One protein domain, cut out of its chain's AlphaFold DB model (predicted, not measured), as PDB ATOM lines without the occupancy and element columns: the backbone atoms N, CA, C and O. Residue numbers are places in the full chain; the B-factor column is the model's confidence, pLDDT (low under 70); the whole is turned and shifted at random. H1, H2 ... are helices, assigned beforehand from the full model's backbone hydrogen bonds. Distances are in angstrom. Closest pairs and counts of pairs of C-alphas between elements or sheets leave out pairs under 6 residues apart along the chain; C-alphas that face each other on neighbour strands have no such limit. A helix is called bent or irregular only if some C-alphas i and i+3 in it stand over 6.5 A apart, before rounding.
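This is residues 126 to 200 of the 363 residues of the protein "TLDc domain-containing protein" of Diversispora epigaea (UniProt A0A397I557). Helix H3 has H2 crossing one end of it, while H4 folds back beside H3 the opposite way and H1 packs on H2. Long loops join H1 to H2 and H2 to H3. The printed part has 75 residues with four named helices, H1 to H4, and no named strand: all helix, compact, radius of gyration of the C-alphas 12.3 A, spans 39 by 24 by 19 A.

H3, residues 172 to 185, touches H2, residues 148 to 157, with residues 182 to 185 alone, about perpendicular at 79 degrees; their closest C-alphas, Ile 185 and Lys 155, are 5.0 A apart. H1, residues 126 to 134, touches H2 at 80 degrees, about perpendicular, closest at C-alphas 132 and 154, 5.9 A. H4, residues 188 to 199, is close to H3 but not clearly touching, at a shallow tilt of 13 degrees, opposite ways; the closest C-alphas, 172 and 198, are 6.1 A apart. Every O i to N i+4 pair is within hydrogen-bond range in H1, H2 and H4, and 5 of 10 in H3.

H3 is 18.9 A long and irregular, with C-alphas 181 and 184 8.0 A apart; H4 is 17.0 A, H2 14.3 A, H1 12.2 A. C-alpha 126 is at (39.336, 16.396, -1.633) and C-alpha 199 at (27.435, 33.847, 2.523).

The farthest C-alphas, Ser 137 and Ile 200, are 39.3 A apart. The printed part has no cut; pLDDT is under 70 at residues 128 to 129, 134 to 135, 137 and 160.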
ATOM      1  N   GLU A 126      39.136  17.570  -2.484       70.81
ATOM      2  CA  GLU A 126      39.336  16.396  -1.633       70.81
ATOM      3  C   GLU A 126      40.001  15.259  -2.408       70.81
ATOM      4  O   GLU A 126      40.975  14.682  -1.936       70.81
ATOM      5  N   GLU A 127      39.554  14.999  -3.634       70.81
ATOM      6  CA  GLU A 127      40.141  13.976  -4.501       70.81
ATOM      7  C   GLU A 127      41.566  14.351  -4.928       70.81
ATOM      8  O   GLU A 127      42.466  13.507  -4.892       70.81
ATOM      9  N   SER A 128      41.808  15.631  -5.253       69.94
ATOM     10  CA  SER A 128      43.168  16.134  -5.502       69.94
ATOM     11  C   SER A 128      44.054  15.964  -4.267       69.94
ATOM     12  O   SER A 128      45.201  15.545  -4.387       69.94
ATOM     13  N   ALA A 129      43.536  16.281  -3.079       68.69
ATOM     14  CA  ALA A 129      44.259  16.209  -1.817       68.69
ATOM     15  C   ALA A 129      44.621  14.768  -1.464       68.69
ATOM     16  O   ALA A 129      45.787  14.495  -1.199       68.69
ATOM     17  N   LEU A 130      43.666  13.838  -1.545       71.31
ATOM     18  CA  LEU A 130      43.901  12.412  -1.312       71.31
ATOM     19  C   LEU A 130      44.951  11.843  -2.271       71.31
ATOM     20  O   LEU A 130      45.841  11.107  -1.842       71.31
ATOM     21  N   TRP A 131      44.908  12.232  -3.548       73.31
ATOM     22  CA  TRP A 131      45.956  11.857  -4.497       73.31
ATOM     23  C   TRP A 131      47.314  12.450  -4.114       73.31
ATOM     24  O   TRP A 131      48.307  11.727  -4.043       73.31
ATOM     25  N   GLY A 132      47.367  13.754  -3.829       72.56
ATOM     26  CA  GLY A 132      48.605  14.434  -3.453       72.56
ATOM     27  C   GLY A 132      49.249  13.819  -2.209       72.56
ATOM     28  O   GLY A 132      50.469  13.651  -2.173       72.56
ATOM     29  N   ILE A 133      48.431  13.408  -1.237       71.88
ATOM     30  CA  ILE A 133      48.852  12.675  -0.035       71.88
ATOM     31  C   ILE A 133      49.432  11.314  -0.403       71.88
ATOM     32  O   ILE A 133      50.529  10.977   0.032       71.88
ATOM     33  N   ALA A 134      48.755  10.549  -1.259       66.69
ATOM     34  CA  ALA A 134      49.249   9.244  -1.692       66.69
ATOM     35  C   ALA A 134      50.581   9.320  -2.462       66.69
ATOM     36  O   ALA A 134      51.381   8.388  -2.387       66.69
ATOM     37  N   GLN A 135      50.850  10.424  -3.166       68.94
ATOM     38  CA  GLN A 135      52.134  10.656  -3.844       68.94
ATOM     39  C   GLN A 135      53.257  11.112  -2.908       68.94
ATOM     40  O   GLN A 135      54.425  11.129  -3.295       68.94
ATOM     41  N   THR A 136      52.929  11.494  -1.679       72.81
ATOM     42  CA  THR A 136      53.889  12.024  -0.715       72.81
ATOM     43  C   THR A 136      53.928  11.100   0.493       72.81
ATOM     44  O   THR A 136      53.306  11.342   1.520       72.81
ATOM     45  N   SER A 137      54.704  10.017   0.368       63.22
ATOM     46  CA  SER A 137      54.829   8.941   1.369       63.22
ATOM     47  C   SER A 137      55.287   9.393   2.764       63.22
ATOM     48  O   SER A 137      55.271   8.601   3.704       63.22
ATOM     49  N   THR A 138      55.694  10.654   2.910       74.50
ATOM     50  CA  THR A 138      56.097  11.289   4.167       74.50
ATOM     51  C   THR A 138      54.972  12.074   4.851       74.50
ATOM     52  O   THR A 138      55.182  12.566   5.961       74.50
ATOM     53  N   LEU A 139      53.797  12.229   4.225       81.44
ATOM     54  CA  LEU A 139      52.673  12.938   4.834       81.44
ATOM     55  C   LEU A 139      51.913  12.044   5.830       81.44
ATOM     56  O   LEU A 139      51.610  10.892   5.513       81.44
ATOM     57  N   PRO A 140      51.563  12.566   7.021       78.88
ATOM     58  CA  PRO A 140      50.710  11.854   7.964       78.88
ATOM     59  C   PRO A 140      49.327  11.565   7.374       78.88
ATOM     60  O   PRO A 140      48.752  12.397   6.673       78.88
ATOM     61  N   THR A 141      48.754  10.409   7.709       75.69
ATOM     62  CA  THR A 141      47.403  10.034   7.262       75.69
ATOM     63  C   THR A 141      46.312  10.838   7.972       75.69
ATOM     64  O   THR A 141      45.295  11.152   7.362       75.69
ATOM     65  N   ASN A 142      46.518  11.191   9.246       80.12
ATOM     66  CA  ASN A 142      45.585  12.023  10.000       80.12
ATOM     67  C   ASN A 142      45.927  13.506   9.816       80.12
ATOM     68  O   ASN A 142      47.053  13.923  10.080       80.12
ATOM     69  N   LEU A 143      44.947  14.301   9.380       82.19
ATOM     70  CA  LEU A 143      45.112  15.728   9.119       82.19
ATOM     71  C   LEU A 143      45.449  16.538  10.384       82.19
ATOM     72  O   LEU A 143      46.112  17.572  10.288       82.19
ATOM     73  N   ASP A 144      45.037  16.067  11.563       85.44
ATOM     74  CA  ASP A 144      45.334  16.733  12.839       85.44
ATOM     75  C   ASP A 144      46.839  16.749  13.158       85.44
ATOM     76  O   ASP A 144      47.318  17.652  13.846       85.44
ATOM     77  N   ASP A 145      47.603  15.820  12.576       87.00
ATOM     78  CA  ASP A 145      49.056  15.715  12.748       87.00
ATOM     79  C   ASP A 145      49.841  16.615  11.771       87.00
ATOM     80  O   ASP A 145      51.076  16.621  11.759       87.00
ATOM     81  N   TRP A 146      49.158  17.383  10.912       89.00
ATOM     82  CA  TRP A 146      49.814  18.109   9.824       89.00
ATOM     83  C   TRP A 146      50.478  19.414  10.261       89.00
ATOM     84  O   TRP A 146      49.841  20.397  10.662       89.00
ATOM     85  N   THR A 147      51.784  19.485  10.018       90.94
ATOM     86  CA  THR A 147      52.583  20.704  10.154       90.94
ATOM     87  C   THR A 147      52.420  21.634   8.947       90.94
ATOM     88  O   THR A 147      51.884  21.269   7.900       90.94
ATOM     89  N   LYS A 148      52.926  22.869   9.054       87.38
ATOM     90  CA  LYS A 148      52.969  23.808   7.915       87.38
ATOM     91  C   LYS A 148      53.750  23.247   6.723       87.38
ATOM     92  O   LYS A 148      53.372  23.517   5.588       87.38
ATOM     93  N   GLU A 149      54.806  22.484   6.983       87.12
ATOM     94  CA  GLU A 149      55.631  21.868   5.945       87.12
ATOM     95  C   GLU A 149      54.855  20.779   5.200       87.12
ATOM     96  O   GLU A 149      54.891  20.745   3.978       87.12
ATOM     97  N   ASN A 150      54.035  19.987   5.903       89.88
ATOM     98  CA  ASN A 150      53.147  19.007   5.270       89.88
ATOM     99  C   ASN A 150      52.173  19.669   4.281       89.88
ATOM    100  O   ASN A 150      52.047  19.227   3.140       89.88
ATOM    101  N   PHE A 151      51.542  20.779   4.684       88.06
ATOM    102  CA  PHE A 151      50.674  21.550   3.787       88.06
ATOM    103  C   PHE A 151      51.441  22.176   2.618       88.06
ATOM    104  O   PHE A 151      50.900  22.242   1.517       88.06
ATOM    105  N   LEU A 152      52.678  22.636   2.827       87.19
ATOM    106  CA  LEU A 152      53.503  23.184   1.751       87.19
ATOM    107  C   LEU A 152      53.871  22.102   0.732       87.19
ATOM    108  O   LEU A 152      53.696  22.322  -0.462       87.19
ATOM    109  N   THR A 153      54.290  20.928   1.199       85.19
ATOM    110  CA  THR A 153      54.573  19.761   0.358       85.19
ATOM    111  C   THR A 153      53.346  19.373  -0.460       85.19
ATOM    112  O   THR A 153      53.444  19.269  -1.680       85.19
ATOM    113  N   LEU A 154      52.169  19.264   0.171       85.69
ATOM    114  CA  LEU A 154      50.922  18.998  -0.552       85.69
ATOM    115  C   LEU A 154      50.618  20.098  -1.584       85.69
ATOM    116  O   LEU A 154      50.273  19.799  -2.725       85.69
ATOM    117  N   LYS A 155      50.769  21.374  -1.207       85.12
ATOM    118  CA  LYS A 155      50.532  22.515  -2.103       85.12
ATOM    119  C   LYS A 155      51.438  22.469  -3.331       85.12
ATOM    120  O   LYS A 155      50.964  22.731  -4.432       85.12
ATOM    121  N   THR A 156      52.713  22.136  -3.154       81.62
ATOM    122  CA  THR A 156      53.672  21.991  -4.255       81.62
ATOM    123  C   THR A 156      53.295  20.822  -5.158       81.62
ATOM    124  O   THR A 156      53.246  20.999  -6.374       81.62
ATOM    125  N   THR A 157      52.936  19.668  -4.588       79.69
ATOM    126  CA  THR A 157      52.453  18.503  -5.351       79.69
ATOM    127  C   THR A 157      51.216  18.840  -6.185       79.69
ATOM    128  O   THR A 157      51.100  18.411  -7.329       79.69
ATOM    129  N   LEU A 158      50.307  19.654  -5.643       79.69
ATOM    130  CA  LEU A 158      49.043  20.006  -6.295       79.69
ATOM    131  C   LEU A 158      49.073  21.325  -7.065       79.69
ATOM    132  O   LEU A 158      48.042  21.726  -7.600       79.69
ATOM    133  N   GLN A 159      50.217  22.004  -7.169       79.00
ATOM    134  CA  GLN A 159      50.303  23.362  -7.718       79.00
ATOM    135  C   GLN A 159      49.663  23.496  -9.109       79.00
ATOM    136  O   GLN A 159      49.020  24.502  -9.398       79.00
ATOM    137  N   GLN A 160      49.837  22.490  -9.967       67.94
ATOM    138  CA  GLN A 160      49.285  22.486 -11.325       67.94
ATOM    139  C   GLN A 160      47.808  22.073 -11.384       67.94
ATOM    140  O   GLN A 160      47.199  22.198 -12.436       67.94
ATOM    141  N   CYS A 161      47.247  21.591 -10.276       72.12
ATOM    142  CA  CYS A 161      45.894  21.044 -10.166       72.12
ATOM    143  C   CYS A 161      44.944  22.066  -9.531       72.12
ATOM    144  O   CYS A 161      43.819  22.244  -9.984       72.12
ATOM    145  N   LEU A 162      45.421  22.784  -8.504       79.38
ATOM    146  CA  LEU A 162      44.630  23.737  -7.720       79.38
ATOM    147  C   LEU A 162      43.849  24.780  -8.546       79.38
ATOM    148  O   LEU A 162      42.721  25.073  -8.146       79.38
ATOM    149  N   PRO A 163      44.383  25.341  -9.654       78.00
ATOM    150  CA  PRO A 163      43.654  26.318 -10.470       78.00
ATOM    151  C   PRO A 163      42.476  25.738 -11.261       78.00
ATOM    152  O   PRO A 163      41.619  26.498 -11.697       78.00
ATOM    153  N   HIS A 164      42.447  24.419 -11.462       71.00
ATOM    154  CA  HIS A 164      41.444  23.728 -12.276       71.00
ATOM    155  C   HIS A 164      40.249  23.241 -11.442       71.00
ATOM    156  O   HIS A 164      39.255  22.773 -11.981       71.00
ATOM    157  N   ILE A 165      40.308  23.381 -10.113       75.25
ATOM    158  CA  ILE A 165      39.228  22.951  -9.224       75.25
ATOM    159  C   ILE A 165      38.061  23.938  -9.289       75.25
ATOM    160  O   ILE A 165      38.208  25.153  -9.135       75.25
ATOM    161  N   HIS A 166      36.862  23.391  -9.447       76.50
ATOM    162  CA  HIS A 166      35.616  24.130  -9.606       76.50
ATOM    163  C   HIS A 166      34.998  24.550  -8.258       76.50
ATOM    164  O   HIS A 166      33.852  24.222  -7.963       76.50
ATOM    165  N   TYR A 167      35.736  25.308  -7.435       81.25
ATOM    166  CA  TYR A 167      35.349  25.629  -6.047       81.25
ATOM    167  C   TYR A 167      33.935  26.213  -5.882       81.25
ATOM    168  O   TYR A 167      33.268  25.932  -4.892       81.25
ATOM    169  N   PHE A 168      33.473  27.012  -6.846       82.19
ATOM    170  CA  PHE A 168      32.176  27.701  -6.798       82.19
ATOM    171  C   PHE A 168      30.989  26.828  -7.234       82.19
ATOM    172  O   PHE A 168      29.844  27.227  -7.050       82.19
ATOM    173  N   HIS A 169      31.249  25.638  -7.783       77.06
ATOM    174  CA  HIS A 169      30.216  24.653  -8.117       77.06
ATOM    175  C   HIS A 169      29.922  23.682  -6.963       77.06
ATOM    176  O   HIS A 169      28.986  22.890  -7.055       77.06
ATOM    177  N   LEU A 170      30.713  23.733  -5.889       76.38
ATOM    178  CA  LEU A 170      30.543  22.884  -4.716       76.38
ATOM    179  C   LEU A 170      29.428  23.415  -3.813       76.38
ATOM    180  O   LEU A 170      29.279  24.625  -3.617       76.38
ATOM    181  N   SER A 171      28.669  22.501  -3.209       80.50
ATOM    182  CA  SER A 171      27.700  22.856  -2.174       80.50
ATOM    183  C   SER A 171      28.390  23.416  -0.926       80.50
ATOM    184  O   SER A 171      29.569  23.166  -0.657       80.50
ATOM    185  N   SER A 172      27.634  24.142  -0.102       81.12
ATOM    186  CA  SER A 172      28.149  24.680   1.160       81.12
ATOM    187  C   SER A 172      28.658  23.590   2.106       81.12
ATOM    188  O   SER A 172      29.685  23.777   2.755       81.12
ATOM    189  N   THR A 173      27.989  22.435   2.135       80.75
ATOM    190  CA  THR A 173      28.419  21.249   2.883       80.75
ATOM    191  C   THR A 173      29.742  20.699   2.365       80.75
ATOM    192  O   THR A 173      30.650  20.466   3.154       80.75
ATOM    193  N   GLU A 174      29.916  20.577   1.047       82.81
ATOM    194  CA  GLU A 174      31.181  20.105   0.472       82.81
ATOM    195  C   GLU A 174      32.328  21.075   0.765       82.81
ATOM    196  O   GLU A 174      33.424  20.650   1.123       82.81
ATOM    197  N   ILE A 175      32.089  22.385   0.702       85.88
ATOM    198  CA  ILE A 175      33.124  23.368   1.042       85.88
ATOM    199  C   ILE A 175      33.541  23.249   2.514       85.88
ATOM    200  O   ILE A 175      34.736  23.277   2.823       85.88
ATOM    201  N   VAL A 176      32.583  23.102   3.428       86.19
ATOM    202  CA  VAL A 176      32.872  23.006   4.866       86.19
ATOM    203  C   VAL A 176      33.551  21.687   5.225       86.19
ATOM    204  O   VAL A 176      34.544  21.719   5.952       86.19
ATOM    205  N   ASP A 177      33.056  20.567   4.711       83.06
ATOM    206  CA  ASP A 177      33.508  19.241   5.137       83.06
ATOM    207  C   ASP A 177      34.760  18.796   4.377       83.06
ATOM    208  O   ASP A 177      35.649  18.175   4.954       83.06
ATOM    209  N   LYS A 178      34.869  19.161   3.093       83.19
ATOM    210  CA  LYS A 178      35.868  18.602   2.171       83.19
ATOM    211  C   LYS A 178      36.956  19.589   1.762       83.19
ATOM    212  O   LYS A 178      38.085  19.184   1.505       83.19
ATOM    213  N   ILE A 179      36.658  20.892   1.711       87.06
ATOM    214  CA  ILE A 179      37.609  21.921   1.235       87.06
ATOM    215  C   ILE A 179      38.304  22.630   2.399       87.06
ATOM    216  O   ILE A 179      39.530  22.773   2.419       87.06
ATOM    217  N   LYS A 180      37.532  23.050   3.407       89.12
ATOM    218  CA  LYS A 180      38.021  23.757   4.601       89.12
ATOM    219  C   LYS A 180      39.179  23.059   5.325       89.12
ATOM    220  O   LYS A 180      40.068  23.795   5.774       89.12
ATOM    221  N   PRO A 181      39.239  21.714   5.440       90.19
ATOM    222  CA  PRO A 181      40.375  21.049   6.081       90.19
ATOM    223  C   PRO A 181      41.710  21.369   5.382       90.19
ATOM    224  O   PRO A 181      42.732  21.588   6.033       90.19
ATOM    225  N   TYR A 182      41.678  21.539   4.059       89.44
ATOM    226  CA  TYR A 182      42.845  21.820   3.226       89.44
ATOM    227  C   TYR A 182      43.066  23.311   2.940       89.44
ATOM    228  O   TYR A 182      43.979  23.655   2.194       89.44
ATOM    229  N   LYS A 183      42.315  24.236   3.563       89.81
ATOM    230  CA  LYS A 183      42.351  25.685   3.249       89.81
ATOM    231  C   LYS A 183      43.749  26.318   3.182       89.81
ATOM    232  O   LYS A 183      43.936  27.318   2.505       89.81
ATOM    233  N   LYS A 184      44.737  25.760   3.896       89.62
ATOM    234  CA  LYS A 184      46.126  26.255   3.937       89.62
ATOM    235  C   LYS A 184      46.854  26.139   2.589       89.62
ATOM    236  O   LYS A 184      47.843  26.844   2.394       89.62
ATOM    237  N   ILE A 185      46.402  25.266   1.684       88.88
ATOM    238  CA  ILE A 185      47.003  25.115   0.347       88.88
ATOM    239  C   ILE A 185      46.350  26.025  -0.700       88.88
ATOM    240  O   ILE A 185      46.971  26.312  -1.722       88.88
ATOM    241  N   ILE A 186      45.140  26.520  -0.419       88.88
ATOM    242  CA  ILE A 186      44.370  27.420  -1.283       88.88
ATOM    243  C   ILE A 186      44.959  28.833  -1.187       88.88
ATOM    244  O   ILE A 186      45.462  29.244  -0.137       88.88
ATOM    245  N   ASP A 187      44.940  29.574  -2.296       88.88
ATOM    246  CA  ASP A 187      45.316  30.985  -2.275       88.88
ATOM    247  C   ASP A 187      44.406  31.785  -1.327       88.88
ATOM    248  O   ASP A 187      43.208  31.517  -1.214       88.88
ATOM    249  N   LYS A 188      44.980  32.765  -0.625       88.75
ATOM    250  CA  LYS A 188      44.250  33.524   0.394       88.75
ATOM    251  C   LYS A 188      43.071  34.292  -0.211       88.75
ATOM    252  O   LYS A 188      41.997  34.273   0.386       88.75
ATOM    253  N   GLN A 189      43.259  34.916  -1.377       86.31
ATOM    254  CA  GLN A 189      42.199  35.662  -2.053       86.31
ATOM    255  C   GLN A 189      41.098  34.712  -2.524       86.31
ATOM    256  O   GLN A 189      39.926  34.941  -2.246       86.31
ATOM    257  N   LEU A 190      41.481  33.586  -3.132       87.69
ATOM    258  CA  LEU A 190      40.524  32.567  -3.562       87.69
ATOM    259  C   LEU A 190      39.697  32.019  -2.385       87.69
ATOM    260  O   LEU A 190      38.491  31.828  -2.507       87.69
ATOM    261  N   TRP A 191      40.316  31.790  -1.225       91.94
ATOM    262  CA  TRP A 191      39.595  31.349  -0.029       91.94
ATOM    263  C   TRP A 191      38.612  32.407   0.493       91.94
ATOM    264  O   TRP A 191      37.526  32.063   0.962       91.94
ATOM    265  N   GLU A 192      38.967  33.690   0.425       88.44
ATOM    266  CA  GLU A 192      38.053  34.787   0.759       88.44
ATOM    267  C   GLU A 192      36.855  34.820  -0.201       88.44
ATOM    268  O   GLU A 192      35.716  34.890   0.264       88.44
ATOM    269  N   ASP A 193      37.090  34.651  -1.503       86.38
ATOM    270  CA  ASP A 193      36.038  34.620  -2.525       86.38
ATOM    271  C   ASP A 193      35.083  33.427  -2.326       86.38
ATOM    272  O   ASP A 193      33.861  33.592  -2.364       86.38
ATOM    273  N   ILE A 194      35.620  32.238  -2.026       87.56
ATOM    274  CA  ILE A 194      34.827  31.041  -1.691       87.56
ATOM    275  C   ILE A 194      33.943  31.308  -0.463       87.56
ATOM    276  O   ILE A 194      32.750  31.008  -0.480       87.56
ATOM    277  N   ASN A 195      34.493  31.906   0.603       86.88
ATOM    278  CA  ASN A 195      33.710  32.218   1.803       86.88
ATOM    279  C   ASN A 195      32.633  33.274   1.547       86.88
ATOM    280  O   ASN A 195      31.551  33.191   2.123       86.88
ATOM    281  N   GLN A 196      32.900  34.265   0.697       84.00
ATOM    282  CA  GLN A 196      31.878  35.240   0.320       84.00
ATOM    283  C   GLN A 196      30.747  34.585  -0.472       84.00
ATOM    284  O   GLN A 196      29.582  34.865  -0.192       84.00
ATOM    285  N   HIS A 197      31.073  33.677  -1.393       81.81
ATOM    286  CA  HIS A 197      30.081  32.919  -2.155       81.81
ATOM    287  C   HIS A 197      29.208  32.024  -1.258       81.81
ATOM    288  O   HIS A 197      28.012  31.892  -1.498       81.81
ATOM    289  N   LEU A 198      29.763  31.471  -0.170       82.38
ATOM    290  CA  LEU A 198      28.980  30.747   0.843       82.38
ATOM    291  C   LEU A 198      27.946  31.632   1.555       82.38
ATOM    292  O   LEU A 198      26.877  31.151   1.925       82.38
ATOM    293  N   LEU A 199      28.283  32.902   1.792       78.81
ATOM    294  CA  LEU A 199      27.435  33.847   2.523       78.81
ATOM    295  C   LEU A 199      26.385  34.499   1.619       78.81
ATOM    296  O   LEU A 199      25.279  34.785   2.073       78.81
ATOM    297  N   ILE A 200      26.744  34.773   0.362       76.12
ATOM    298  CA  ILE A 200      25.891  35.454  -0.614       76.12
ATOM    299  C   ILE A 200      26.087  34.795  -1.993       76.12
ATOM    300  O   ILE A 200      26.856  35.312  -2.809       76.12
TER     301      ILE A 200